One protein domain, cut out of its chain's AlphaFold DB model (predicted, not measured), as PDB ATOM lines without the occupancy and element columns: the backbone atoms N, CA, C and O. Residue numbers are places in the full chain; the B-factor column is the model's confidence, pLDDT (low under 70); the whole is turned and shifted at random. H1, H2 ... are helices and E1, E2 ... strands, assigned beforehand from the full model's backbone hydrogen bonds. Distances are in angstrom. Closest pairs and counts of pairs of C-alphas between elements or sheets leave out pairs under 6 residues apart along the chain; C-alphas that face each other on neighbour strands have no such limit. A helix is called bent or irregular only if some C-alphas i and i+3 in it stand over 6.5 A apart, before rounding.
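AT A GLANCE: This is residues 8 to 192 of the 194 residues of an uncharacterized protein of Planococcus sp. PAMC 21323 (UniProt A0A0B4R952). What is the main picture? A twisted sheet of seven strands curls round helix H3, and the long helix H1 packs along its E1 and E2 end, with residues 8 to 17 sticking out from the body. Near the last residues, H6 packs on the face opposite to H3, and H5 packs on H1. What makes it up? The 185 printed residues hold six named helices and seven named strands, in the order H1 E1 E2 H2 E3 E4 H3 E5 E6 H4 E7 H5 H6, class mixed; the sheet, E1 E2 E3 E4 E7 E6 E5, is antiparallel throughout. The whole is compact, with a radius of gyration of the C-alphas of 16.5 A and spans of 52 by 37 by 34 A.

HOW THE PARTS SIT: Where does H1 stand? H1, residues 8 to 38, is on the sheet at a height of 11.3 A, over E2, residues 64 to 71, and along the strands, at 6 degrees to E2 on the local plane; their closest C-alphas, Phe 29 and Lys 67, are 7.7 A apart. With residues 31 to 36 alone it touches H5, residues 178 to 186, about perpendicular at 75 degrees, the closest C-alphas being Val 35 and Arg 182 at 6.4 A. Which strands pair? E1, residues 41 to 43, forms a hairpin with E2, N 42 to O 70 at 2.9 A, and E2 pairs with E3, residues 87 to 93, N 67 to O 90 at 2.9 A. E3 forms a hairpin with E4, residues 104 to 112, N 91 to O 106 at 2.9 A, and E4 pairs with E7, residues 162 to 171, N 107 to O 168 at 2.9 A. E7 pairs with E6, residues 146 to 151, N 149 to O 165 at 2.9 A, and E6 forms a hairpin with E5, residues 138 to 143, N 141 to O 148 at 2.9 A. What of the other helices? H3, residues 123 to 134, makes three layers with H1, helices on both faces of the sheet, and its C-alpha 126 is 6.8 A from that of Ile 66 in E2, their closest pair. H6, residues 188 to 191, is on the face opposite to H3 at a height of 8.0 A, and only just over E3, with 3 C-alphas falling on it. H4, residues 155 to 158, and H5 only graze the sheet, and H2, residues 79 to 82, is not on it. Are the helix backbones regular in their N and O pairs? In H1 and H5 every O i to N i+4 pair is within hydrogen-bond range; H2, H4 and H6 are too short for one. H3 has 2 of 8, with 4 of 9 O i to N i+3 pairs, and is irregular, C-alphas 124 and 127 being 7.4 A apart.

IN THESE COORDINATES: Where does H1 run? It goes 45.7 A from C-alpha 8 at (7.401, -5.012, -3.515) to C-alpha 38 at (16.785, -9.368, 41.010). How long are the longer strands? E7 measures 26.1 A, E4 23.8 A and E2 23.6 A, while H6 ends at C-alpha 191 at (0.233, -3.101, 44.791).

THE WHOLE: How large is it? The C-alphas of Gly 8 and Asp 84, the two farthest apart, are 53.3 A apart, and the printed part has no cut. Which link is long? E1 to E2, with 20 residues, of which 49 to 50 pair with 65 to 66 of E2, antiparallel. Where is confidence low? Residues 96 to 100 are under 70, and the mean pLDDT of the printed part is 91.4.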
ATOM      1  N   GLY A   8       6.333  -4.090  -3.911       89.25
ATOM      2  CA  GLY A   8       7.401  -5.012  -3.515       89.25
ATOM      3  C   GLY A   8       8.365  -4.414  -2.488       89.25
ATOM      4  O   GLY A   8       8.653  -5.049  -1.478       89.25
ATOM      5  N   GLU A   9       8.810  -3.172  -2.685       88.31
ATOM      6  CA  GLU A   9       9.675  -2.476  -1.716       88.31
ATOM      7  C   GLU A   9       8.956  -2.243  -0.385       88.31
ATOM      8  O   GLU A   9       9.546  -2.435   0.678       88.31
ATOM      9  N   SER A  10       7.666  -1.898  -0.440       88.94
ATOM     10  CA  SER A  10       6.846  -1.713   0.765       88.94
ATOM     11  C   SER A  10       6.695  -3.019   1.554       88.94
ATOM     12  O   SER A  10       6.835  -3.012   2.773       88.94
ATOM     13  N   ILE A  11       6.492  -4.151   0.868       91.25
ATOM     14  CA  ILE A  11       6.425  -5.481   1.497       91.25
ATOM     15  C   ILE A  11       7.761  -5.846   2.162       91.25
ATOM     16  O   ILE A  11       7.770  -6.327   3.296       91.25
ATOM     17  N   ILE A  12       8.893  -5.601   1.492       93.50
ATOM     18  CA  ILE A  12      10.227  -5.873   2.053       93.50
ATOM     19  C   ILE A  12      10.465  -5.045   3.320       93.50
ATOM     20  O   ILE A  12      10.946  -5.585   4.315       93.50
ATOM     21  N   GLN A  13      10.129  -3.753   3.295       94.25
ATOM     22  CA  GLN A  13      10.284  -2.871   4.455       94.25
ATOM     23  C   GLN A  13       9.407  -3.321   5.626       94.25
ATOM     24  O   GLN A  13       9.927  -3.507   6.722       94.25
ATOM     25  N   ALA A  14       8.121  -3.588   5.386       91.75
ATOM     26  CA  ALA A  14       7.207  -4.066   6.423       91.75
ATOM     27  C   ALA A  14       7.677  -5.396   7.034       91.75
ATOM     28  O   ALA A  14       7.683  -5.560   8.247       91.75
ATOM     29  N   THR A  15       8.163  -6.322   6.203       92.19
ATOM     30  CA  THR A  15       8.687  -7.613   6.676       92.19
ATOM     31  C   THR A  15       9.924  -7.440   7.561       92.19
ATOM     32  O   THR A  15      10.097  -8.189   8.518       92.19
ATOM     33  N   ARG A  16      10.807  -6.479   7.252       95.00
ATOM     34  CA  ARG A  16      11.984  -6.184   8.088       95.00
ATOM     35  C   ARG A  16      11.582  -5.591   9.431       95.00
ATOM     36  O   ARG A  16      12.052  -6.089  10.443       95.00
ATOM     37  N   LEU A  17      10.682  -4.608   9.421       93.31
ATOM     38  CA  LEU A  17      10.176  -3.984  10.642       93.31
ATOM     39  C   LEU A  17       9.510  -5.013  11.556       93.31
ATOM     40  O   LEU A  17       9.840  -5.072  12.730       93.31
ATOM     41  N   LEU A  18       8.665  -5.895  11.011       91.50
ATOM     42  CA  LEU A  18       8.046  -6.966  11.797       91.50
ATOM     43  C   LEU A  18       9.088  -7.874  12.461       91.50
ATOM     44  O   LEU A  18       8.951  -8.208  13.633       91.50
ATOM     45  N   LYS A  19      10.141  -8.271  11.733       93.19
ATOM     46  CA  LYS A  19      11.225  -9.088  12.308       93.19
ATOM     47  C   LYS A  19      11.923  -8.369  13.458       93.19
ATOM     48  O   LYS A  19      12.087  -8.965  14.515       93.19
ATOM     49  N   GLU A  20      12.266  -7.103  13.256       95.94
ATOM     50  CA  GLU A  20      12.895  -6.258  14.272       95.94
ATOM     51  C   GLU A  20      11.989  -6.085  15.502       95.94
ATOM     52  O   GLU A  20      12.456  -6.198  16.631       95.94
ATOM     53  N   THR A  21      10.673  -5.933  15.321       92.81
ATOM     54  CA  THR A  21       9.702  -5.916  16.426       92.81
ATOM     55  C   THR A  21       9.757  -7.202  17.256       92.81
ATOM     56  O   THR A  21       9.812  -7.131  18.482       92.81
ATOM     57  N   TYR A  22       9.787  -8.381  16.625       92.56
ATOM     58  CA  TYR A  22       9.893  -9.657  17.349       92.56
ATOM     59  C   TYR A  22      11.247  -9.844  18.051       92.56
ATOM     60  O   TYR A  22      11.296 -10.433  19.134       92.56
ATOM     61  N   GLU A  23      12.336  -9.347  17.462       95.31
ATOM     62  CA  GLU A  23      13.660  -9.328  18.096       95.31
ATOM     63  C   GLU A  23      13.660  -8.420  19.334       95.31
ATOM     64  O   GLU A  23      14.095  -8.844  20.406       95.31
ATOM     65  N   ASN A  24      13.072  -7.226  19.227       95.12
ATOM     66  CA  ASN A  24      12.936  -6.282  20.335       95.12
ATOM     67  C   ASN A  24      12.054  -6.828  21.464       95.12
ATOM     68  O   ASN A  24      12.408  -6.690  22.632       95.12
ATOM     69  N   LEU A  25      10.954  -7.515  21.142       95.06
ATOM     70  CA  LEU A  25      10.146  -8.220  22.142       95.06
ATOM     71  C   LEU A  25      10.959  -9.284  22.885       95.06
ATOM     72  O   LEU A  25      10.833  -9.424  24.099       95.06
ATOM     73  N   ASN A  26      11.806 -10.037  22.179       95.50
ATOM     74  CA  ASN A  26      12.657 -11.033  22.823       95.50
ATOM     75  C   ASN A  26      13.654 -10.385  23.795       95.50
ATOM     76  O   ASN A  26      13.848 -10.912  24.886       95.50
ATOM     77  N   ILE A  27      14.242  -9.245  23.422       96.25
ATOM     78  CA  ILE A  27      15.126  -8.470  24.306       96.25
ATOM     79  C   ILE A  27      14.352  -7.970  25.532       96.25
ATOM     80  O   ILE A  27      14.804  -8.170  26.655       96.25
ATOM     81  N   LEU A  28      13.160  -7.399  25.336       97.12
ATOM     82  CA  LEU A  28      12.307  -6.925  26.428       97.12
ATOM     83  C   LEU A  28      11.999  -8.039  27.440       97.12
ATOM     84  O   LEU A  28      12.175  -7.840  28.637       97.12
ATOM     85  N   PHE A  29      11.574  -9.219  26.980       97.62
ATOM     86  CA  PHE A  29      11.269 -10.335  27.883       97.62
ATOM     87  C   PHE A  29      12.509 -10.918  28.572       97.62
ATOM     88  O   PHE A  29      12.393 -11.412  29.688       97.62
ATOM     89  N   GLN A  30      13.688 -10.848  27.948       97.19
ATOM     90  CA  GLN A  30      14.945 -11.221  28.607       97.19
ATOM     91  C   GLN A  30      15.315 -10.238  29.721       97.19
ATOM     92  O   GLN A  30      15.738 -10.667  30.792       97.19
ATOM     93  N   GLU A  31      15.121  -8.937  29.497       97.81
ATOM     94  CA  GLU A  31      15.332  -7.927  30.536       97.81
ATOM     95  C   GLU A  31      14.296  -8.033  31.660       97.81
ATOM     96  O   GLU A  31      14.663  -7.898  32.824       97.81
ATOM     97  N   LEU A  32      13.034  -8.345  31.339       98.00
ATOM     98  CA  LEU A  32      12.016  -8.661  32.344       98.00
ATOM     99  C   LEU A  32      12.443  -9.853  33.205       98.00
ATOM    100  O   LEU A  32      12.377  -9.758  34.422       98.00
ATOM    101  N   ASP A  33      12.922 -10.946  32.606       97.94
ATOM    102  CA  ASP A  33      13.394 -12.110  33.365       97.94
ATOM    103  C   ASP A  33      14.575 -11.750  34.280       97.94
ATOM    104  O   ASP A  33      14.549 -12.072  35.465       97.94
ATOM    105  N   ARG A  34      15.568 -11.010  33.767       97.81
ATOM    106  CA  ARG A  34      16.734 -10.580  34.555       97.81
ATOM    107  C   ARG A  34      16.342  -9.692  35.738       97.81
ATOM    108  O   ARG A  34      16.807  -9.922  36.849       97.81
ATOM    109  N   VAL A  35      15.527  -8.662  35.504       98.38
ATOM    110  CA  VAL A  35      15.094  -7.744  36.573       98.38
ATOM    111  C   VAL A  35      14.154  -8.455  37.545       98.38
ATOM    112  O   VAL A  35      14.244  -8.222  38.744       98.38
ATOM    113  N   GLY A  36      13.303  -9.358  37.057       97.75
ATOM    114  CA  GLY A  36      12.443 -10.176  37.905       97.75
ATOM    115  C   GLY A  36      13.246 -10.994  38.903       97.75
ATOM    116  O   GLY A  36      12.955 -10.933  40.094       97.75
ATOM    117  N   GLU A  37      14.300 -11.677  38.445       97.31
ATOM    118  CA  GLU A  37      15.183 -12.459  39.319       97.31
ATOM    119  C   GLU A  37      15.846 -11.583  40.398       97.31
ATOM    120  O   GLU A  37      15.963 -12.007  41.548       97.31
ATOM    121  N   GLU A  38      16.236 -10.348  40.057       97.69
ATOM    122  CA  GLU A  38      16.785  -9.368  41.010       97.69
ATOM    123  C   GLU A  38      15.761  -8.932  42.072       97.69
ATOM    124  O   GLU A  38      16.142  -8.683  43.216       97.69
ATOM    125  N   GLU A  39      14.475  -8.880  41.716       97.75
ATOM    126  CA  GLU A  39      13.364  -8.518  42.608       97.75
ATOM    127  C   GLU A  39      12.701  -9.742  43.281       97.75
ATOM    128  O   GLU A  39      11.674  -9.597  43.939       97.75
ATOM    129  N   GLY A  40      13.263 -10.951  43.143       97.56
ATOM    130  CA  GLY A  40      12.755 -12.169  43.798       97.56
ATOM    131  C   GLY A  40      11.644 -12.912  43.044       97.56
ATOM    132  O   GLY A  40      11.030 -13.838  43.583       97.56
ATOM    133  N   TYR A  41      11.399 -12.547  41.787       98.00
ATOM    134  CA  TYR A  41      10.439 -13.196  40.903       98.00
ATOM    135  C   TYR A  41      11.141 -14.064  39.863       98.00
ATOM    136  O   TYR A  41      12.051 -13.633  39.164       98.00
ATOM    137  N   VAL A  42      10.656 -15.284  39.671       97.25
ATOM    138  CA  VAL A  42      11.159 -16.197  38.636       97.25
ATOM    139  C   VAL A  42      10.063 -16.513  37.640       97.25
ATOM    140  O   VAL A  42       8.877 -16.577  37.973       97.25
ATOM    141  N   THR A  43      10.451 -16.724  36.385       96.56
ATOM    142  CA  THR A  43       9.475 -17.060  35.355       96.56
ATOM    143  C   THR A  43       8.959 -18.491  35.505       96.56
ATOM    144  O   THR A  43       9.725 -19.429  35.720       96.56
ATOM    145  N   ILE A  44       7.651 -18.679  35.310       95.81
ATOM    146  CA  ILE A  44       7.033 -20.014  35.219       95.81
ATOM    147  C   ILE A  44       7.419 -20.700  33.895       95.81
ATOM    148  O   ILE A  44       7.467 -21.926  33.786       95.81
ATOM    149  N   ASN A  45       7.700 -19.907  32.858       89.75
ATOM    150  CA  ASN A  45       7.877 -20.373  31.492       89.75
ATOM    151  C   ASN A  45       9.156 -19.797  30.887       89.75
ATOM    152  O   ASN A  45       9.242 -18.585  30.727       89.75
ATOM    153  N   PRO A  46      10.094 -20.615  30.376       87.50
ATOM    154  CA  PRO A  46      11.307 -20.091  29.740       87.50
ATOM    155  C   PRO A  46      11.039 -19.155  28.551       87.50
ATOM    156  O   PRO A  46      11.842 -18.283  28.240       87.50
ATOM    157  N   ARG A  47       9.900 -19.308  27.869       91.81
ATOM    158  CA  ARG A  47       9.494 -18.481  26.722       91.81
ATOM    159  C   ARG A  47       8.205 -17.742  27.044       91.81
ATOM    160  O   ARG A  47       7.336 -18.317  27.696       91.81
ATOM    161  N   TYR A  48       8.054 -16.525  26.525       94.81
ATOM    162  CA  TYR A  48       6.753 -15.864  26.531       94.81
ATOM    163  C   TYR A  48       5.739 -16.676  25.707       94.81
ATOM    164  O   TYR A  48       6.063 -17.347  24.719       94.81
ATOM    165  N   MET A  49       4.498 -16.642  26.163       95.50
ATOM    166  CA  MET A  49       3.332 -17.234  25.540       95.50
ATOM    167  C   MET A  49       2.808 -16.332  24.436       95.50
ATOM    168  O   MET A  49       2.933 -15.107  24.494       95.50
ATOM    169  N   ARG A  50       2.192 -16.954  23.435       93.06
ATOM    170  CA  ARG A  50       1.528 -16.262  22.336       93.06
ATOM    171  C   ARG A  50       0.504 -17.172  21.687       93.06
ATOM    172  O   ARG A  50       0.701 -18.393  21.663       93.06
ATOM    173  N   TYR A  51      -0.531 -16.585  21.101       88.94
ATOM    174  CA  TYR A  51      -1.432 -17.344  20.251       88.94
ATOM    175  C   TYR A  51      -0.665 -17.911  19.051       88.94
ATOM    176  O   TYR A  51       0.195 -17.257  18.452       88.94
ATOM    177  N   LYS A  52      -0.956 -19.170  18.731       84.31
ATOM    178  CA  LYS A  52      -0.428 -19.856  17.559       84.31
ATOM    179  C   LYS A  52      -1.526 -20.731  16.981       84.31
ATOM    180  O   LYS A  52      -2.069 -21.584  17.679       84.31
ATOM    181  N   SER A  53      -1.785 -20.558  15.694       83.12
ATOM    182  CA  SER A  53      -2.711 -21.389  14.937       83.12
ATOM    183  C   SER A  53      -2.187 -21.574  13.525       83.12
ATOM    184  O   SER A  53      -1.756 -20.617  12.887       83.12
ATOM    185  N   ASP A  54      -2.220 -22.812  13.039       84.75
ATOM    186  CA  ASP A  54      -1.841 -23.115  11.658       84.75
ATOM    187  C   ASP A  54      -3.018 -22.869  10.691       84.75
ATOM    188  O   ASP A  54      -2.807 -22.719   9.490       84.75
ATOM    189  N   THR A  55      -4.252 -22.796  11.204       87.50
ATOM    190  CA  THR A  55      -5.488 -22.660  10.409       87.50
ATOM    191  C   THR A  55      -6.080 -21.254  10.413       87.50
ATOM    192  O   THR A  55      -6.978 -20.974   9.625       87.50
ATOM    193  N   ASP A  56      -5.613 -20.388  11.308       84.19
ATOM    194  CA  ASP A  56      -6.095 -19.021  11.473       84.19
ATOM    195  C   ASP A  56      -4.939 -18.053  11.228       84.19
ATOM    196  O   ASP A  56      -3.898 -18.130  11.883       84.19
ATOM    197  N   THR A  57      -5.125 -17.141  10.277       79.56
ATOM    198  CA  THR A  57      -4.109 -16.163   9.881       79.56
ATOM    199  C   THR A  57      -3.726 -15.215  11.013       79.56
ATOM    200  O   THR A  57      -2.592 -14.745  11.041       79.56
ATOM    201  N   THR A  58      -4.614 -14.979  11.985       78.19
ATOM    202  CA  THR A  58      -4.279 -14.206  13.197       78.19
ATOM    203  C   THR A  58      -3.270 -14.948  14.085       78.19
ATOM    204  O   THR A  58      -2.471 -14.340  14.788       78.19
ATOM    205  N   GLY A  59      -3.201 -16.280  13.983       80.62
ATOM    206  CA  GLY A  59      -2.182 -17.101  14.638       80.62
ATOM    207  C   GLY A  59      -0.809 -17.060  13.964       80.62
ATOM    208  O   GLY A  59       0.159 -17.577  14.529       80.62
ATOM    209  N   TRP A  60      -0.703 -16.468  12.768       81.06
ATOM    210  CA  TRP A  60       0.570 -16.279  12.063       81.06
ATOM    211  C   TRP A  60       1.267 -14.988  12.496       81.06
ATOM    212  O   TRP A  60       2.498 -14.950  12.550       81.06
ATOM    213  N   LEU A  61       0.480 -13.962  12.831       83.31
ATOM    214  CA  LEU A  61       0.936 -12.668  13.321       83.31
ATOM    215  C   LEU A  61       0.096 -12.271  14.538       83.31
ATOM    216  O   LEU A  61      -0.981 -11.706  14.403       83.31
ATOM    217  N   THR A  62       0.618 -12.576  15.721       87.50
ATOM    218  CA  THR A  62       0.021 -12.161  16.995       87.50
ATOM    219  C   THR A  62       0.605 -10.828  17.439       87.50
ATOM    220  O   THR A  62       1.803 -10.581  17.256       87.50
ATOM    221  N   THR A  63      -0.239 -10.009  18.052       89.00
ATOM    222  CA  THR A  63       0.096  -8.699  18.626       89.00
ATOM    223  C   THR A  63       0.156  -8.722  20.151       89.00
ATOM    224  O   THR A  63       0.673  -7.784  20.745       89.00
ATOM    225  N   ASN A  64      -0.290  -9.814  20.778       91.19
ATOM    226  CA  ASN A  64      -0.318  -9.976  22.225       91.19
ATOM    227  C   ASN A  64       0.611 -11.113  22.699       91.19
ATOM    228  O   ASN A  64       0.620 -12.209  22.120       91.19
ATOM    229  N   PHE A  65       1.385 -10.846  23.755       95.50
ATOM    230  CA  PHE A  65       2.405 -11.737  24.319       95.50
ATOM    231  C   PHE A  65       2.327 -11.736  25.840       95.50
ATOM    232  O   PHE A  65       2.204 -10.676  26.439       95.50
ATOM    233  N   ILE A  66       2.447 -12.902  26.476       97.19
ATOM    234  CA  ILE A  66       2.290 -13.024  27.935       97.19
ATOM    235  C   ILE A  66       3.475 -13.760  28.533       97.19
ATOM    236  O   ILE A  66       3.875 -14.812  28.039       97.19
ATOM    237  N   LYS A  67       4.009 -13.267  29.640       97.81
ATOM    238  CA  LYS A  67       5.026 -13.960  30.428       97.81
ATOM    239  C   LYS A  67       4.564 -14.025  31.873       97.81
ATOM    240  O   LYS A  67       4.027 -13.049  32.389       97.81
ATOM    241  N   LEU A  68       4.715 -15.193  32.489       97.94
ATOM    242  CA  LEU A  68       4.239 -15.446  33.843       97.94
ATOM    243  C   LEU A  68       5.397 -15.547  34.823       97.94
ATOM    244  O   LEU A  68       6.457 -16.087  34.481       97.94
ATOM    245  N   TYR A  69       5.131 -15.090  36.038       98.12
ATOM    246  CA  TYR A  69       6.074 -15.016  37.139       98.12
ATOM    247  C   TYR A  69       5.433 -15.496  38.439       98.12
ATOM    248  O   TYR A  69       4.215 -15.420  38.621       98.12
ATOM    249  N   VAL A  70       6.278 -15.969  39.345       97.25
ATOM    250  CA  VAL A  70       5.953 -16.266  40.742       97.25
ATOM    251  C   VAL A  70       7.071 -15.722  41.619       97.25
ATOM    252  O   VAL A  70       8.229 -15.713  41.204       97.25
ATOM    253  N   GLU A  71       6.733 -15.288  42.825       96.75
ATOM    254  CA  GLU A  71       7.728 -14.966  43.847       96.75
ATOM    255  C   GLU A  71       8.334 -16.279  44.370       96.75
ATOM    256  O   GLU A  71       7.637 -17.102  44.969       96.75
ATOM    257  N   SER A  72       9.603 -16.535  44.057       95.25
ATOM    258  CA  SER A  72      10.309 -17.769  44.424       95.25
ATOM    259  C   SER A  72      11.807 -17.618  44.165       95.25
ATOM    260  O   SER A  72      12.223 -16.985  43.203       95.25
ATOM    261  N   GLU A  73      12.635 -18.283  44.973       92.38
ATOM    262  CA  GLU A  73      14.093 -18.325  44.779       92.38
ATOM    263  C   GLU A  73      14.531 -19.255  43.633       92.38
ATOM    264  O   GLU A  73      15.700 -19.260  43.242       92.38
ATOM    265  N   LYS A  74      13.635 -20.117  43.135       93.69
ATOM    266  CA  LYS A  74      13.964 -21.147  42.139       93.69
ATOM    267  C   LYS A  74      12.920 -21.219  41.045       93.69
ATOM    268  O   LYS A  74      11.724 -21.262  41.333       93.69
ATOM    269  N   ILE A  75      13.403 -21.337  39.808       93.62
ATOM    270  CA  ILE A  75      12.572 -21.629  38.642       93.62
ATOM    271  C   ILE A  75      11.803 -22.929  38.914       93.62
ATOM    272  O   ILE A  75      12.433 -23.941  39.239       93.62
ATOM    273  N   PRO A  76      10.468 -22.922  38.797       95.12
ATOM    274  CA  PRO A  76       9.672 -24.104  39.069       95.12
ATOM    275  C   PRO A  76       9.858 -25.169  37.988       95.12
ATOM    276  O   PRO A  76       9.920 -24.865  36.794       95.12
ATOM    277  N   GLU A  77       9.898 -26.433  38.401       94.94
ATOM    278  CA  GLU A  77       9.998 -27.586  37.499       94.94
ATOM    279  C   GLU A  77       8.642 -28.291  37.333       94.94
ATOM    280  O   GLU A  77       8.405 -29.002  36.351       94.94
ATOM    281  N   SER A  78       7.726 -28.069  38.276       95.19
ATOM    282  CA  SER A  78       6.412 -28.698  38.351       95.19
ATOM    283  C   SER A  78       5.339 -27.741  38.876       95.19
ATOM    284  O   SER A  78       5.631 -26.694  39.454       95.19
ATOM    285  N   ILE A  79       4.066 -28.101  38.683       94.25
ATOM    286  CA  ILE A  79       2.946 -27.312  39.218       94.25
ATOM    287  C   ILE A  79       2.904 -27.368  40.750       94.25
ATOM    288  O   ILE A  79       2.379 -26.464  41.391       94.25
ATOM    289  N   GLU A  80       3.454 -28.426  41.340       94.38
ATOM    290  CA  GLU A  80       3.592 -28.598  42.781       94.38
ATOM    291  C   GLU A  80       4.515 -27.544  43.408       94.38
ATOM    292  O   GLU A  80       4.217 -27.095  44.510       94.38
ATOM    293  N   ASP A  81       5.562 -27.100  42.703       94.31
ATOM    294  CA  ASP A  81       6.530 -26.109  43.213       94.31
ATOM    295  C   ASP A  81       5.920 -24.718  43.407       94.31
ATOM    296  O   ASP A  81       6.414 -23.918  44.197       94.31
ATOM    297  N   ILE A  82       4.848 -24.430  42.670       93.69
ATOM    298  CA  ILE A  82       4.153 -23.136  42.676       93.69
ATOM    299  C   ILE A  82       2.716 -23.262  43.148       93.69
ATOM    300  O   ILE A  82       1.910 -22.346  42.945       93.69
ATOM    301  N   ARG A  83       2.389 -24.411  43.747       90.88
ATOM    302  CA  ARG A  83       1.076 -24.642  44.315       90.88
ATOM    303  C   ARG A  83       0.868 -23.663  45.464       90.88
ATOM    304  O   ARG A  83       1.737 -23.497  46.309       90.88
ATOM    305  N   ASP A  84      -0.276 -23.000  45.447       88.50
ATOM    306  CA  ASP A  84      -0.697 -21.965  46.387       88.50
ATOM    307  C   ASP A  84       0.101 -20.645  46.309       88.50
ATOM    308  O   ASP A  84      -0.203 -19.709  47.051       88.50
ATOM    309  N   LEU A  85       1.057 -20.510  45.378       93.38
ATOM    310  CA  LEU A  85       1.728 -19.232  45.122       93.38
ATOM    311  C   LEU A  85       0.866 -18.325  44.229       93.38
ATOM    312  O   LEU A  85       0.252 -18.817  43.273       93.38
ATOM    313  N   PRO A  86       0.836 -17.000  44.476       93.56
ATOM    314  CA  PRO A  86       0.221 -16.047  43.560       93.56
ATOM    315  C   PRO A  86       0.908 -16.078  42.195       93.56
ATOM    316  O   PRO A  86       2.134 -16.120  42.104       93.56
ATOM    317  N   TRP A  87       0.113 -16.054  41.127       96.31
ATOM    318  CA  TRP A  87       0.640 -15.988  39.768       96.31
ATOM    319  C   TRP A  87       0.555 -14.564  39.261       96.31
ATOM    320  O   TRP A  87      -0.515 -13.953  39.264       96.31
ATOM    321  N   TYR A  88       1.679 -14.074  38.766       98.12
ATOM    322  CA  TYR A  88       1.792 -12.762  38.166       98.12
ATOM    323  C   TYR A  88       2.002 -12.889  36.665       98.12
ATOM    324  O   TYR A  88       2.523 -13.895  36.173       98.12
ATOM    325  N   GLY A  89       1.583 -11.876  35.920       97.81
ATOM    326  CA  GLY A  89       1.772 -11.822  34.483       97.81
ATOM    327  C   GLY A  89       2.168 -10.444  34.004       97.81
ATOM    328  O   GLY A  89       1.716  -9.430  34.526       97.81
ATOM    329  N   VAL A  90       2.980 -10.443  32.959       98.06
ATOM    330  CA  VAL A  90       3.277  -9.275  32.141       98.06
ATOM    331  C   VAL A  90       2.743  -9.578  30.753       98.06
ATOM    332  O   VAL A  90       3.213 -10.512  30.096       98.06
ATOM    333  N   MET A  91       1.726  -8.832  30.333       96.69
ATOM    334  CA  MET A  91       1.134  -8.944  29.005       96.69
ATOM    335  C   MET A  91       1.523  -7.727  28.181       96.69
ATOM    336  O   MET A  91       1.171  -6.612  28.538       96.69
ATOM    337  N   VAL A  92       2.237  -7.942  27.081       95.81
ATOM    338  CA  VAL A  92       2.561  -6.898  26.109       95.81
ATOM    339  C   VAL A  92       1.550  -6.983  24.977       95.81
ATOM    340  O   VAL A  92       1.465  -8.018  24.311       95.81
ATOM    341  N   ASP A  93       0.816  -5.901  24.756       92.50
ATOM    342  CA  ASP A  93      -0.095  -5.736  23.630       92.50
ATOM    343  C   ASP A  93       0.432  -4.639  22.705       92.50
ATOM    344  O   ASP A  93       0.611  -3.493  23.114       92.50
ATOM    345  N   LEU A  94       0.737  -4.999  21.460       89.38
ATOM    346  CA  LEU A  94       1.283  -4.072  20.471       89.38
ATOM    347  C   LEU A  94       0.225  -3.195  19.790       89.38
ATOM    348  O   LEU A  94       0.622  -2.313  19.033       89.38
ATOM    349  N   THR A  95      -1.054  -3.457  20.079       72.56
ATOM    350  CA  THR A  95      -2.270  -2.903  19.470       72.56
ATOM    351  C   THR A  95      -2.373  -3.086  17.949       72.56
ATOM    352  O   THR A  95      -1.442  -2.852  17.180       72.56
ATOM    353  N   ASP A  96      -3.538  -3.552  17.491       59.84
ATOM    354  CA  ASP A  96      -3.973  -3.427  16.089       59.84
ATOM    355  C   ASP A  96      -5.329  -2.719  15.951       59.84
ATOM    356  O   ASP A  96      -5.838  -2.592  14.837       59.84
ATOM    357  N   ASP A  97      -5.883  -2.250  17.072       55.00
ATOM    358  CA  ASP A  97      -7.251  -1.761  17.163       55.00
ATOM    359  C   ASP A  97      -7.275  -0.231  17.232       55.00
ATOM    360  O   ASP A  97      -6.497   0.384  17.971       55.00
ATOM    361  N   ASP A  98      -8.189   0.381  16.478       50.59
ATOM    362  CA  ASP A  98      -8.291   1.837  16.284       50.59
ATOM    363  C   ASP A  98      -8.600   2.603  17.595       50.59
ATOM    364  O   ASP A  98      -8.519   3.830  17.635       50.59
ATOM    365  N   GLU A  99      -8.956   1.900  18.678       54.72
ATOM    366  CA  GLU A  99      -9.293   2.487  19.983       54.72
ATOM    367  C   GLU A  99      -8.084   2.716  20.909       54.72
ATOM    368  O   GLU A  99      -8.138   3.603  21.763       54.72
ATOM    369  N   ASN A 100      -6.988   1.959  20.753       56.69
ATOM    370  CA  ASN A 100      -5.774   2.107  21.568       56.69
ATOM    371  C   ASN A 100      -4.567   2.392  20.663       56.69
ATOM    372  O   ASN A 100      -3.888   1.486  20.182       56.69
ATOM    373  N   GLU A 101      -4.263   3.675  20.465       71.94
ATOM    374  CA  GLU A 101      -3.185   4.126  19.568       71.94
ATOM    375  C   GLU A 101      -1.761   3.820  20.075       71.94
ATOM    376  O   GLU A 101      -0.784   4.124  19.385       71.94
ATOM    377  N   ILE A 102      -1.610   3.254  21.279       87.19
ATOM    378  CA  ILE A 102      -0.303   3.003  21.894       87.19
ATOM    379  C   ILE A 102      -0.155   1.546  22.352       87.19
ATOM    380  O   ILE A 102      -1.086   1.012  22.952       87.19
ATOM    381  N   PRO A 103       1.019   0.920  22.149       91.75
ATOM    382  CA  PRO A 103       1.330  -0.374  22.736       91.75
ATOM    383  C   PRO A 103       1.333  -0.284  24.264       91.75
ATOM    384  O   PRO A 103       1.869   0.665  24.849       91.75
ATOM    385  N   LEU A 104       0.760  -1.294  24.911       93.50
ATOM    386  CA  LEU A 104       0.559  -1.358  26.355       93.50
ATOM    387  C   LEU A 104       1.264  -2.568  26.964       93.50
ATOM    388  O   LEU A 104       1.479  -3.598  26.324       93.50
ATOM    389  N   VAL A 105       1.578  -2.432  28.245       95.81
ATOM    390  CA  VAL A 105       1.987  -3.511  29.132       95.81
ATOM    391  C   VAL A 105       0.985  -3.590  30.268       95.81
ATOM    392  O   VAL A 105       0.907  -2.675  31.081       95.81
ATOM    393  N   SER A 106       0.235  -4.683  30.347       96.62
ATOM    394  CA  SER A 106      -0.599  -4.977  31.507       96.62
ATOM    395  C   SER A 106       0.218  -5.769  32.520       96.62
ATOM    396  O   SER A 106       0.735  -6.851  32.221       96.62
ATOM    397  N   VAL A 107       0.315  -5.231  33.730       98.12
ATOM    398  CA  VAL A 107       0.886  -5.882  34.910       98.12
ATOM    399  C   VAL A 107      -0.263  -6.537  35.662       98.12
ATOM    400  O   VAL A 107      -1.235  -5.863  35.991       98.12
ATOM    401  N   ILE A 108      -0.203  -7.850  35.871       98.38
ATOM    402  CA  ILE A 108      -1.380  -8.659  36.204       98.38
ATOM    403  C   ILE A 108      -1.095  -9.535  37.419       98.38
ATOM    404  O   ILE A 108      -0.052 -10.184  37.487       98.38
ATOM    405  N   ARG A 109      -2.067  -9.638  38.326       97.94
ATOM    406  CA  ARG A 109      -2.126 -10.662  39.373       97.94
ATOM    407  C   ARG A 109      -3.337 -11.550  39.129       97.94
ATOM    408  O   ARG A 109      -4.470 -11.076  39.083       97.94
ATOM    409  N   TYR A 110      -3.097 -12.848  38.999       96.38
ATOM    410  CA  TYR A 110      -4.124 -13.852  38.759       96.38
ATOM    411  C   TYR A 110      -4.479 -14.625  40.027       96.38
ATOM    412  O   TYR A 110      -3.621 -14.938  40.855       96.38
ATOM    413  N   GLN A 111      -5.744 -15.021  40.120       94.31
ATOM    414  CA  GLN A 111      -6.225 -16.042  41.036       94.31
ATOM    415  C   GLN A 111      -6.799 -17.214  40.236       94.31
ATOM    416  O   GLN A 111      -7.791 -17.086  39.512       94.31
ATOM    417  N   PHE A 112      -6.165 -18.371  40.405       92.88
ATOM    418  CA  PHE A 112      -6.590 -19.643  39.838       92.88
ATOM    419  C   PHE A 112      -6.836 -20.658  40.951       92.88
ATOM    420  O   PHE A 112      -6.057 -20.761  41.896       92.88
ATOM    421  N   ASP A 113      -7.849 -21.496  40.767       91.75
ATOM    422  CA  ASP A 113      -7.920 -22.797  41.417       91.75
ATOM    423  C   ASP A 113      -6.883 -23.723  40.774       91.75
ATOM    424  O   ASP A 113      -7.124 -24.385  39.756       91.75
ATOM    425  N   GLN A 114      -5.692 -23.746  41.367       90.38
ATOM    426  CA  GLN A 114      -4.545 -24.468  40.826       90.38
ATOM    427  C   GLN A 114      -4.728 -25.993  40.813       90.38
ATOM    428  O   GLN A 114      -3.987 -26.683  40.115       90.38
ATOM    429  N   SER A 115      -5.758 -26.540  41.475       90.12
ATOM    430  CA  SER A 115      -6.096 -27.972  41.386       90.12
ATOM    431  C   SER A 115      -6.506 -28.411  39.972       90.12
ATOM    432  O   SER A 115      -6.454 -29.598  39.636       90.12
ATOM    433  N   HIS A 116      -6.879 -27.455  39.117       91.50
ATOM    434  CA  HIS A 116      -7.180 -27.693  37.708       91.50
ATOM    435  C   HIS A 116      -5.924 -27.865  36.839       91.50
ATOM    436  O   HIS A 116      -6.022 -28.390  35.724       91.50
ATOM    437  N   TRP A 117      -4.749 -27.469  37.330       92.62
ATOM    438  CA  TRP A 117      -3.492 -27.570  36.601       92.62
ATOM    439  C   TRP A 117      -2.780 -28.886  36.923       92.62
ATOM    440  O   TRP A 117      -2.620 -29.276  38.075       92.62
ATOM    441  N   ARG A 118      -2.345 -29.594  35.876       92.94
ATOM    442  CA  ARG A 118      -1.597 -30.867  35.982       92.94
ATOM    443  C   ARG A 118      -0.142 -30.759  35.533       92.94
ATOM    444  O   ARG A 118       0.596 -31.735  35.570       92.94
ATOM    445  N   ARG A 119       0.218 -29.599  35.000       94.69
ATOM    446  CA  ARG A 119       1.535 -29.235  34.488       94.69
ATOM    447  C   ARG A 119       1.667 -27.725  34.592       94.69
ATOM    448  O   ARG A 119       0.648 -27.033  34.648       94.69
ATOM    449  N   LEU A 120       2.899 -27.237  34.531       95.75
ATOM    450  CA  LEU A 120       3.137 -25.823  34.293       95.75
ATOM    451  C   LEU A 120       2.439 -25.380  32.993       95.75
ATOM    452  O   LEU A 120       2.320 -26.188  32.052       95.75
ATOM    453  N   PRO A 121       1.967 -24.125  32.921       94.50
ATOM    454  CA  PRO A 121       1.523 -23.521  31.675       94.50
ATOM    455  C   PRO A 121       2.562 -23.693  30.564       94.50
ATOM    456  O   PRO A 121       3.752 -23.856  30.823       94.50
ATOM    457  N   VAL A 122       2.138 -23.670  29.306       93.12
ATOM    458  CA  VAL A 122       3.025 -23.675  28.132       93.12
ATOM    459  C   VAL A 122       2.627 -22.570  27.162       93.12
ATOM    460  O   VAL A 122       1.567 -21.971  27.291       93.12
ATOM    461  N   VAL A 123       3.455 -22.328  26.143       92.12
ATOM    462  CA  VAL A 123       3.255 -21.253  25.152       92.12
ATOM    463  C   VAL A 123       1.840 -21.233  24.557       92.12
ATOM    464  O   VAL A 123       1.285 -20.157  24.361       92.12
ATOM    465  N   SER A 124       1.250 -22.403  24.289       89.31
ATOM    466  CA  SER A 124      -0.091 -22.527  23.701       89.31
ATOM    467  C   SER A 124      -1.238 -22.252  24.675       89.31
ATOM    468  O   SER A 124      -2.375 -22.134  24.231       89.31
ATOM    469  N   ASP A 125      -0.974 -22.158  25.980       93.19
ATOM    470  CA  ASP A 125      -1.994 -21.825  26.981       93.19
ATOM    471  C   ASP A 125      -2.265 -20.314  27.054       93.19
ATOM    472  O   ASP A 125      -3.075 -19.891  27.873       93.19
ATOM    473  N   HIS A 126      -1.636 -19.507  26.184       93.19
ATOM    474  CA  HIS A 126      -1.816 -18.051  26.060       93.19
ATOM    475  C   HIS A 126      -3.274 -17.601  26.233       93.19
ATOM    476  O   HIS A 126      -3.557 -16.732  27.054       93.19
ATOM    477  N   TRP A 127      -4.208 -18.261  25.543       90.31
ATOM    478  CA  TRP A 127      -5.634 -17.934  25.588       90.31
ATOM    479  C   TRP A 127      -6.235 -17.993  27.000       90.31
ATOM    480  O   TRP A 127      -7.169 -17.255  27.272       90.31
ATOM    481  N   THR A 128      -5.714 -18.832  27.903       92.12
ATOM    482  CA  THR A 128      -6.203 -18.946  29.292       92.12
ATOM    483  C   THR A 128      -5.965 -17.658  30.079       92.12
ATOM    484  O   THR A 128      -6.772 -17.306  30.935       92.12
ATOM    485  N   PHE A 129      -4.871 -16.963  29.775       93.88
ATOM    486  CA  PHE A 129      -4.446 -15.737  30.451       93.88
ATOM    487  C   PHE A 129      -4.929 -14.482  29.720       93.88
ATOM    488  O   PHE A 129      -5.220 -13.475  30.351       93.88
ATOM    489  N   TRP A 130      -5.064 -14.567  28.397       92.31
ATOM    490  CA  TRP A 130      -5.503 -13.470  27.540       92.31
ATOM    491  C   TRP A 130      -7.031 -13.299  27.491       92.31
ATOM    492  O   TRP A 130      -7.533 -12.182  27.584       92.31
ATOM    493  N   SER A 131      -7.801 -14.391  27.392       89.94
ATOM    494  CA  SER A 131      -9.258 -14.311  27.192       89.94
ATOM    495  C   SER A 131     -10.055 -13.563  28.269       89.94
ATOM    496  O   SER A 131     -11.091 -13.004  27.900       89.94
ATOM    497  N   PRO A 132      -9.649 -13.516  29.561       91.94
ATOM    498  CA  PRO A 132     -10.382 -12.754  30.572       91.94
ATOM    499  C   PRO A 132     -10.616 -11.283  30.208       91.94
ATOM    500  O   PRO A 132     -11.651 -10.734  30.575       91.94
ATOM    501  N   PHE A 133      -9.716 -10.668  29.437       89.44
ATOM    502  CA  PHE A 133      -9.795  -9.256  29.050       89.44
ATOM    503  C   PHE A 133     -10.860  -8.946  27.981       89.44
ATOM    504  O   PHE A 133     -11.200  -7.783  27.790       89.44
ATOM    505  N   TYR A 134     -11.431  -9.957  27.312       82.88
ATOM    506  CA  TYR A 134     -12.280  -9.767  26.119       82.88
ATOM    507  C   TYR A 134     -13.734 -10.248  26.299       82.88
ATOM    508  O   TYR A 134     -14.474 -10.437  25.333       82.88
ATOM    509  N   GLY A 135     -14.180 -10.404  27.548       73.44
ATOM    510  CA  GLY A 135     -15.586 -10.610  27.907       73.44
ATOM    511  C   GLY A 135     -16.131 -12.024  27.657       73.44
ATOM    512  O   GLY A 135     -15.403 -12.998  27.479       73.44
ATOM    513  N   GLY A 136     -17.459 -12.164  27.721       81.69
ATOM    514  CA  GLY A 136     -18.181 -13.426  27.507       81.69
ATOM    515  C   GLY A 136     -18.427 -14.234  28.786       81.69
ATOM    516  O   GLY A 136     -19.565 -14.325  29.253       81.69
ATOM    517  N   ASP A 137     -17.377 -14.816  29.367       85.25
ATOM    518  CA  ASP A 137     -17.463 -15.632  30.594       85.25
ATOM    519  C   ASP A 137     -16.992 -14.876  31.864       85.25
ATOM    520  O   ASP A 137     -16.784 -15.476  32.926       85.25
ATOM    521  N   TYR A 138     -16.872 -13.548  31.766       89.38
ATOM    522  CA  TYR A 138     -16.258 -12.687  32.780       89.38
ATOM    523  C   TYR A 138     -17.055 -11.404  33.016       89.38
ATOM    524  O   TYR A 138     -17.694 -10.884  32.100       89.38
ATOM    525  N   ASN A 139     -16.984 -10.892  34.242       90.12
ATOM    526  CA  ASN A 139     -17.397  -9.537  34.588       90.12
ATOM    527  C   ASN A 139     -16.151  -8.653  34.548       90.12
ATOM    528  O   ASN A 139     -15.184  -8.972  35.232       90.12
ATOM    529  N   ILE A 140     -16.171  -7.586  33.749       92.69
ATOM    530  CA  ILE A 140     -15.021  -6.702  33.542       92.69
ATOM    531  C   ILE A 140     -15.371  -5.315  34.066       92.69
ATOM    532  O   ILE A 140     -16.360  -4.718  33.636       92.69
ATOM    533  N   LEU A 141     -14.539  -4.806  34.967       92.69
ATOM    534  CA  LEU A 141     -14.525  -3.418  35.403       92.69
ATOM    535  C   LEU A 141     -13.169  -2.825  35.025       92.69
ATOM    536  O   LEU A 141     -12.132  -3.412  35.335       92.69
ATOM    537  N   ARG A 142     -13.185  -1.683  34.333       91.00
ATOM    538  CA  ARG A 142     -11.978  -0.949  33.947       91.00
ATOM    539  C   ARG A 142     -12.136   0.519  34.313       91.00
ATOM    540  O   ARG A 142     -13.023   1.187  33.785       91.00
ATOM    541  N   GLU A 143     -11.263   1.017  35.178       89.75
ATOM    542  CA  GLU A 143     -11.230   2.415  35.612       89.75
ATOM    543  C   GLU A 143      -9.773   2.887  35.675       89.75
ATOM    544  O   GLU A 143      -8.933   2.207  36.243       89.75
ATOM    545  N   ASN A 144      -9.447   4.043  35.087       85.94
ATOM    546  CA  ASN A 144      -8.110   4.659  35.166       85.94
ATOM    547  C   ASN A 144      -6.922   3.714  34.864       85.94
ATOM    548  O   ASN A 144      -5.910   3.770  35.555       85.94
ATOM    549  N   ASN A 145      -7.030   2.881  33.821       88.56
ATOM    550  CA  ASN A 145      -6.040   1.858  33.424       88.56
ATOM    551  C   ASN A 145      -5.921   0.654  34.367       88.56
ATOM    552  O   ASN A 145      -5.103  -0.229  34.121       88.56
ATOM    553  N   GLU A 146      -6.742   0.583  35.405       94.44
ATOM    554  CA  GLU A 146      -6.842  -0.571  36.281       94.44
ATOM    555  C   GLU A 146      -7.994  -1.465  35.829       94.44
ATOM    556  O   GLU A 146      -9.037  -0.997  35.362       94.44
ATOM    557  N   TRP A 147      -7.790  -2.768  35.965       95.50
ATOM    558  CA  TRP A 147      -8.737  -3.807  35.611       95.50
ATOM    559  C   TRP A 147      -9.062  -4.637  36.838       95.50
ATOM    560  O   TRP A 147      -8.162  -5.086  37.549       95.50
ATOM    561  N   GLN A 148     -10.342  -4.937  37.006       96.25
ATOM    562  CA  GLN A 148     -10.830  -5.978  37.895       96.25
ATOM    563  C   GLN A 148     -11.726  -6.908  37.084       96.25
ATOM    564  O   GLN A 148     -12.721  -6.478  36.492       96.25
ATOM    565  N   ILE A 149     -11.340  -8.182  37.013       94.88
ATOM    566  CA  ILE A 149     -12.025  -9.169  36.182       94.88
ATOM    567  C   ILE A 149     -12.314 -10.415  37.003       94.88
ATOM    568  O   ILE A 149     -11.398 -11.101  37.448       94.88
ATOM    569  N   ASP A 150     -13.591 -10.759  37.128       93.62
ATOM    570  CA  ASP A 150     -14.058 -11.938  37.855       93.62
ATOM    571  C   ASP A 150     -14.733 -12.936  36.911       93.62
ATOM    572  O   ASP A 150     -15.434 -12.568  35.962       93.62
ATOM    573  N   SER A 151     -14.590 -14.230  37.193       90.56
ATOM    574  CA  SER A 151     -15.364 -15.266  36.514       90.56
ATOM    575  C   SER A 151     -16.855 -15.123  36.826       90.56
ATOM    576  O   SER A 151     -17.259 -15.061  37.985       90.56
ATOM    577  N   ASN A 152     -17.710 -15.232  35.808       84.50
ATOM    578  CA  ASN A 152     -19.160 -15.350  36.013       84.50
ATOM    579  C   ASN A 152     -19.618 -16.781  36.402       84.50
ATOM    580  O   ASN A 152     -20.801 -17.115  36.306       84.50
ATOM    581  N   GLY A 153     -18.678 -17.653  36.787       78.12
ATOM    582  CA  GLY A 153     -18.894 -19.057  37.152       78.12
ATOM    583  C   GLY A 153     -18.724 -20.052  35.998       78.12
ATOM    584  O   GLY A 153     -18.455 -21.231  36.244       78.12
ATOM    585  N   LYS A 154     -18.813 -19.614  34.733       77.19
ATOM    586  CA  LYS A 154     -18.552 -20.480  33.564       77.19
ATOM    587  C   LYS A 154     -17.064 -20.588  33.238       77.19
ATOM    588  O   LYS A 154     -16.630 -21.641  32.761       77.19
ATOM    589  N   ALA A 155     -16.289 -19.539  33.524       77.25
ATOM    590  CA  ALA A 155     -14.879 -19.506  33.153       77.25
ATOM    591  C   ALA A 155     -14.033 -20.520  33.936       77.25
ATOM    592  O   ALA A 155     -13.140 -21.122  33.352       77.25
ATOM    593  N   LYS A 156     -14.367 -20.807  35.202       80.56
ATOM    594  CA  LYS A 156     -13.577 -21.715  36.055       80.56
ATOM    595  C   LYS A 156     -13.330 -23.092  35.423       80.56
ATOM    596  O   LYS A 156     -12.218 -23.604  35.462       80.56
ATOM    597  N   LYS A 157     -14.335 -23.698  34.779       76.75
ATOM    598  CA  LYS A 157     -14.146 -24.987  34.077       76.75
ATOM    599  C   LYS A 157     -13.479 -24.844  32.713       76.75
ATOM    600  O   LYS A 157     -12.754 -25.749  32.313       76.75
ATOM    601  N   LYS A 158     -13.769 -23.763  31.990       81.06
ATOM    602  CA  LYS A 158     -13.265 -23.556  30.630       81.06
ATOM    603  C   LYS A 158     -11.809 -23.099  30.606       81.06
ATOM    604  O   LYS A 158     -11.101 -23.496  29.701       81.06
ATOM    605  N   HIS A 159     -11.362 -22.331  31.596       84.56
ATOM    606  CA  HIS A 159     -10.061 -21.659  31.627       84.56
ATOM    607  C   HIS A 159      -9.232 -22.137  32.824       84.56
ATOM    608  O   HIS A 159      -8.829 -21.343  33.666       84.56
ATOM    609  N   ASN A 160      -9.041 -23.458  32.933       88.50
ATOM    610  CA  ASN A 160      -8.160 -24.117  33.911       88.50
ATOM    611  C   ASN A 160      -8.238 -23.556  35.343       88.50
ATOM    612  O   ASN A 160      -7.224 -23.264  35.969       88.50
ATOM    613  N   GLY A 161      -9.445 -23.407  35.879       90.75
ATOM    614  CA  GLY A 161      -9.630 -22.956  37.253       90.75
ATOM    615  C   GLY A 161      -9.590 -21.441  37.440       90.75
ATOM    616  O   GLY A 161      -9.541 -21.016  38.584       90.75
ATOM    617  N   PHE A 162      -9.617 -20.623  36.381       93.06
ATOM    618  CA  PHE A 162      -9.633 -19.159  36.512       93.06
ATOM    619  C   PHE A 162     -10.760 -18.686  37.437       93.06
ATOM    620  O   PHE A 162     -11.929 -19.035  37.226       93.06
ATOM    621  N   GLU A 163     -10.411 -17.862  38.423       93.50
ATOM    622  CA  GLU A 163     -11.364 -17.271  39.362       93.50
ATOM    623  C   GLU A 163     -11.492 -15.770  39.133       93.50
ATOM    624  O   GLU A 163     -12.595 -15.304  38.847       93.50
ATOM    625  N   LYS A 164     -10.377 -15.040  39.208       95.06
ATOM    626  CA  LYS A 164     -10.321 -13.592  38.985       95.06
ATOM    627  C   LYS A 164      -8.912 -13.105  38.663       95.06
ATOM    628  O   LYS A 164      -7.939 -13.828  38.873       95.06
ATOM    629  N   LEU A 165      -8.799 -11.878  38.173       96.56
ATOM    630  CA  LEU A 165      -7.543 -11.143  38.069       96.56
ATOM    631  C   LEU A 165      -7.754  -9.666  38.402       96.56
ATOM    632  O   LEU A 165      -8.861  -9.136  38.278       96.56
ATOM    633  N   VAL A 166      -6.661  -9.016  38.782       97.75
ATOM    634  CA  VAL A 166      -6.530  -7.559  38.767       97.75
ATOM    635  C   VAL A 166      -5.329  -7.189  37.914       97.75
ATOM    636  O   VAL A 166      -4.342  -7.932  37.883       97.75
ATOM    637  N   ALA A 167      -5.417  -6.082  37.191       97.62
ATOM    638  CA  ALA A 167      -4.323  -5.626  36.347       97.62
ATOM    639  C   ALA A 167      -4.220  -4.108  36.299       97.62
ATOM    640  O   ALA A 167      -5.180  -3.404  36.596       97.62
ATOM    641  N   LYS A 168      -3.064  -3.618  35.863       96.81
ATOM    642  CA  LYS A 168      -2.809  -2.206  35.593       96.81
ATOM    643  C   LYS A 168      -2.056  -2.064  34.280       96.81
ATOM    644  O   LYS A 168      -1.036  -2.726  34.090       96.81
ATOM    645  N   ASP A 169      -2.554  -1.216  33.390       94.88
ATOM    646  CA  ASP A 169      -1.889  -0.918  32.125       94.88
ATOM    647  C   ASP A 169      -0.866   0.204  32.294       94.88
ATOM    648  O   ASP A 169      -1.127   1.244  32.906       94.88
ATOM    649  N   VAL A 170       0.288   0.006  31.669       94.38
ATOM    650  CA  VAL A 170       1.371   0.973  31.538       94.38
ATOM    651  C   VAL A 170       1.704   1.106  30.050       94.38
ATOM    652  O   VAL A 170       1.811   0.086  29.365       94.38
ATOM    653  N   PRO A 171       1.884   2.318  29.501       94.00
ATOM    654  CA  PRO A 171       2.400   2.485  28.146       94.00
ATOM    655  C   PRO A 171       3.728   1.748  27.958       94.00
ATOM    656  O   PRO A 171       4.659   1.931  28.739       94.00
ATOM    657  N   LEU A 172       3.870   0.959  26.889       94.69
ATOM    658  CA  LEU A 172       5.127   0.248  26.625       94.69
ATOM    659  C   LEU A 172       6.306   1.222  26.446       94.69
ATOM    660  O   LEU A 172       7.435   0.909  26.815       94.69
ATOM    661  N   PHE A 173       6.037   2.426  25.936       92.38
ATOM    662  CA  PHE A 173       7.029   3.495  25.794       92.38
ATOM    663  C   PHE A 173       7.627   3.972  27.119       92.38
ATOM    664  O   PHE A 173       8.694   4.581  27.107       92.38
ATOM    665  N   ASP A 174       6.972   3.687  28.243       95.06
ATOM    666  CA  ASP A 174       7.464   4.050  29.566       95.06
ATOM    667  C   ASP A 174       8.478   3.029  30.107       95.06
ATOM    668  O   ASP A 174       9.090   3.286  31.143       95.06
ATOM    669  N   LEU A 175       8.690   1.888  29.437       95.56
ATOM    670  CA  LEU A 175       9.669   0.865  29.824       95.56
ATOM    671  C   LEU A 175      10.963   1.006  29.013       95.56
ATOM    672  O   LEU A 175      11.235   0.234  28.095       95.56
ATOM    673  N   THR A 176      11.771   2.012  29.350       94.06
ATOM    674  CA  THR A 176      12.999   2.342  28.599       94.06
ATOM    675  C   THR A 176      14.289   1.856  29.251       94.06
ATOM    676  O   THR A 176      15.356   1.908  28.637       94.06
ATOM    677  N   SER A 177      14.213   1.395  30.497       97.12
ATOM    678  CA  SER A 177      15.369   1.017  31.301       97.12
ATOM    679  C   SER A 177      15.041  -0.123  32.274       97.12
ATOM    680  O   SER A 177      13.871  -0.355  32.583       97.12
ATOM    681  N   PRO A 178      16.061  -0.809  32.823       97.88
ATOM    682  CA  PRO A 178      15.857  -1.782  33.897       97.88
ATOM    683  C   PRO A 178      15.158  -1.212  35.134       97.88
ATOM    684  O   PRO A 178      14.408  -1.925  35.790       97.88
ATOM    685  N   GLU A 179      15.393   0.065  35.448       98.19
ATOM    686  CA  GLU A 179      14.729   0.734  36.570       98.19
ATOM    687  C   GLU A 179      13.238   0.938  36.285       98.19
ATOM    688  O   GLU A 179      12.412   0.685  37.153       98.19
ATOM    689  N   ASP A 180      12.867   1.307  35.052       98.00
ATOM    690  CA  ASP A 180      11.452   1.397  34.674       98.00
ATOM    691  C   ASP A 180      10.751   0.041  34.821       98.00
ATOM    692  O   ASP A 180       9.632  -0.015  35.324       98.00
ATOM    693  N   ILE A 181      11.409  -1.051  34.414       98.31
ATOM    694  CA  ILE A 181      10.887  -2.415  34.581       98.31
ATOM    695  C   ILE A 181      10.700  -2.739  36.069       98.31
ATOM    696  O   ILE A 181       9.642  -3.225  36.467       98.31
ATOM    697  N   ARG A 182      11.701  -2.446  36.902       98.25
ATOM    698  CA  ARG A 182      11.629  -2.659  38.351       98.25
ATOM    699  C   ARG A 182      10.437  -1.929  38.969       98.25
ATOM    700  O   ARG A 182       9.595  -2.562  39.599       98.25
ATOM    701  N   GLU A 183      10.346  -0.619  38.752       97.88
ATOM    702  CA  GLU A 183       9.329   0.225  39.388       97.88
ATOM    703  C   GLU A 183       7.923  -0.018  38.839       97.88
ATOM    704  O   GLU A 183       6.967  -0.105  39.605       97.88
ATOM    705  N   LYS A 184       7.781  -0.101  37.512       97.69
ATOM    706  CA  LYS A 184       6.467  -0.099  36.849       97.69
ATOM    707  C   LYS A 184       5.903  -1.496  36.630       97.69
ATOM    708  O   LYS A 184       4.731  -1.598  36.290       97.69
ATOM    709  N   VAL A 185       6.708  -2.551  36.795       97.88
ATOM    710  CA  VAL A 185       6.273  -3.947  36.627       97.88
ATOM    711  C   VAL A 185       6.396  -4.723  37.933       97.88
ATOM    712  O   VAL A 185       5.378  -5.078  38.521       97.88
ATOM    713  N   PHE A 186       7.615  -4.982  38.410       97.56
ATOM    714  CA  PHE A 186       7.816  -5.926  39.518       97.56
ATOM    715  C   PHE A 186       7.378  -5.372  40.872       97.56
ATOM    716  O   PHE A 186       6.688  -6.067  41.609       97.56
ATOM    717  N   ARG A 187       7.669  -4.103  41.179       95.56
ATOM    718  CA  ARG A 187       7.141  -3.464  42.399       95.56
ATOM    719  C   ARG A 187       5.633  -3.253  42.350       95.56
ATOM    720  O   ARG A 187       4.968  -3.262  43.380       95.56
ATOM    721  N   GLU A 188       5.070  -3.101  41.155       96.38
ATOM    722  CA  GLU A 188       3.625  -2.967  40.996       96.38
ATOM    723  C   GLU A 188       2.885  -4.278  41.322       96.38
ATOM    724  O   GLU A 188       1.748  -4.223  41.786       96.38
ATOM    725  N   PHE A 189       3.523  -5.452  41.202       95.81
ATOM    726  CA  PHE A 189       2.927  -6.723  41.644       95.81
ATOM    727  C   PHE A 189       2.493  -6.715  43.117       95.81
ATOM    728  O   PHE A 189       1.478  -7.333  43.452       95.81
ATOM    729  N   GLU A 190       3.200  -5.988  43.984       91.25
ATOM    730  CA  GLU A 190       2.860  -5.848  45.407       91.25
ATOM    731  C   GLU A 190       1.614  -4.973  45.632       91.25
ATOM    732  O   GLU A 190       0.863  -5.168  46.594       91.25
ATOM    733  N   ASN A 191       1.355  -4.038  44.716       93.56
ATOM    734  CA  ASN A 191       0.233  -3.101  44.791       93.56
ATOM    735  C   ASN A 191      -1.075  -3.696  44.248       93.56
ATOM    736  O   ASN A 191      -2.158  -3.223  44.591       93.56
ATOM    737  N   LEU A 192      -0.995  -4.759  43.444       93.75
ATOM    738  CA  LEU A 192      -2.158  -5.454  42.898       93.75
ATOM    739  C   LEU A 192      -2.853  -6.296  43.980       93.75
ATOM    740  O   LEU A 192      -2.399  -7.387  44.335       93.75
TER     741      LEU A 192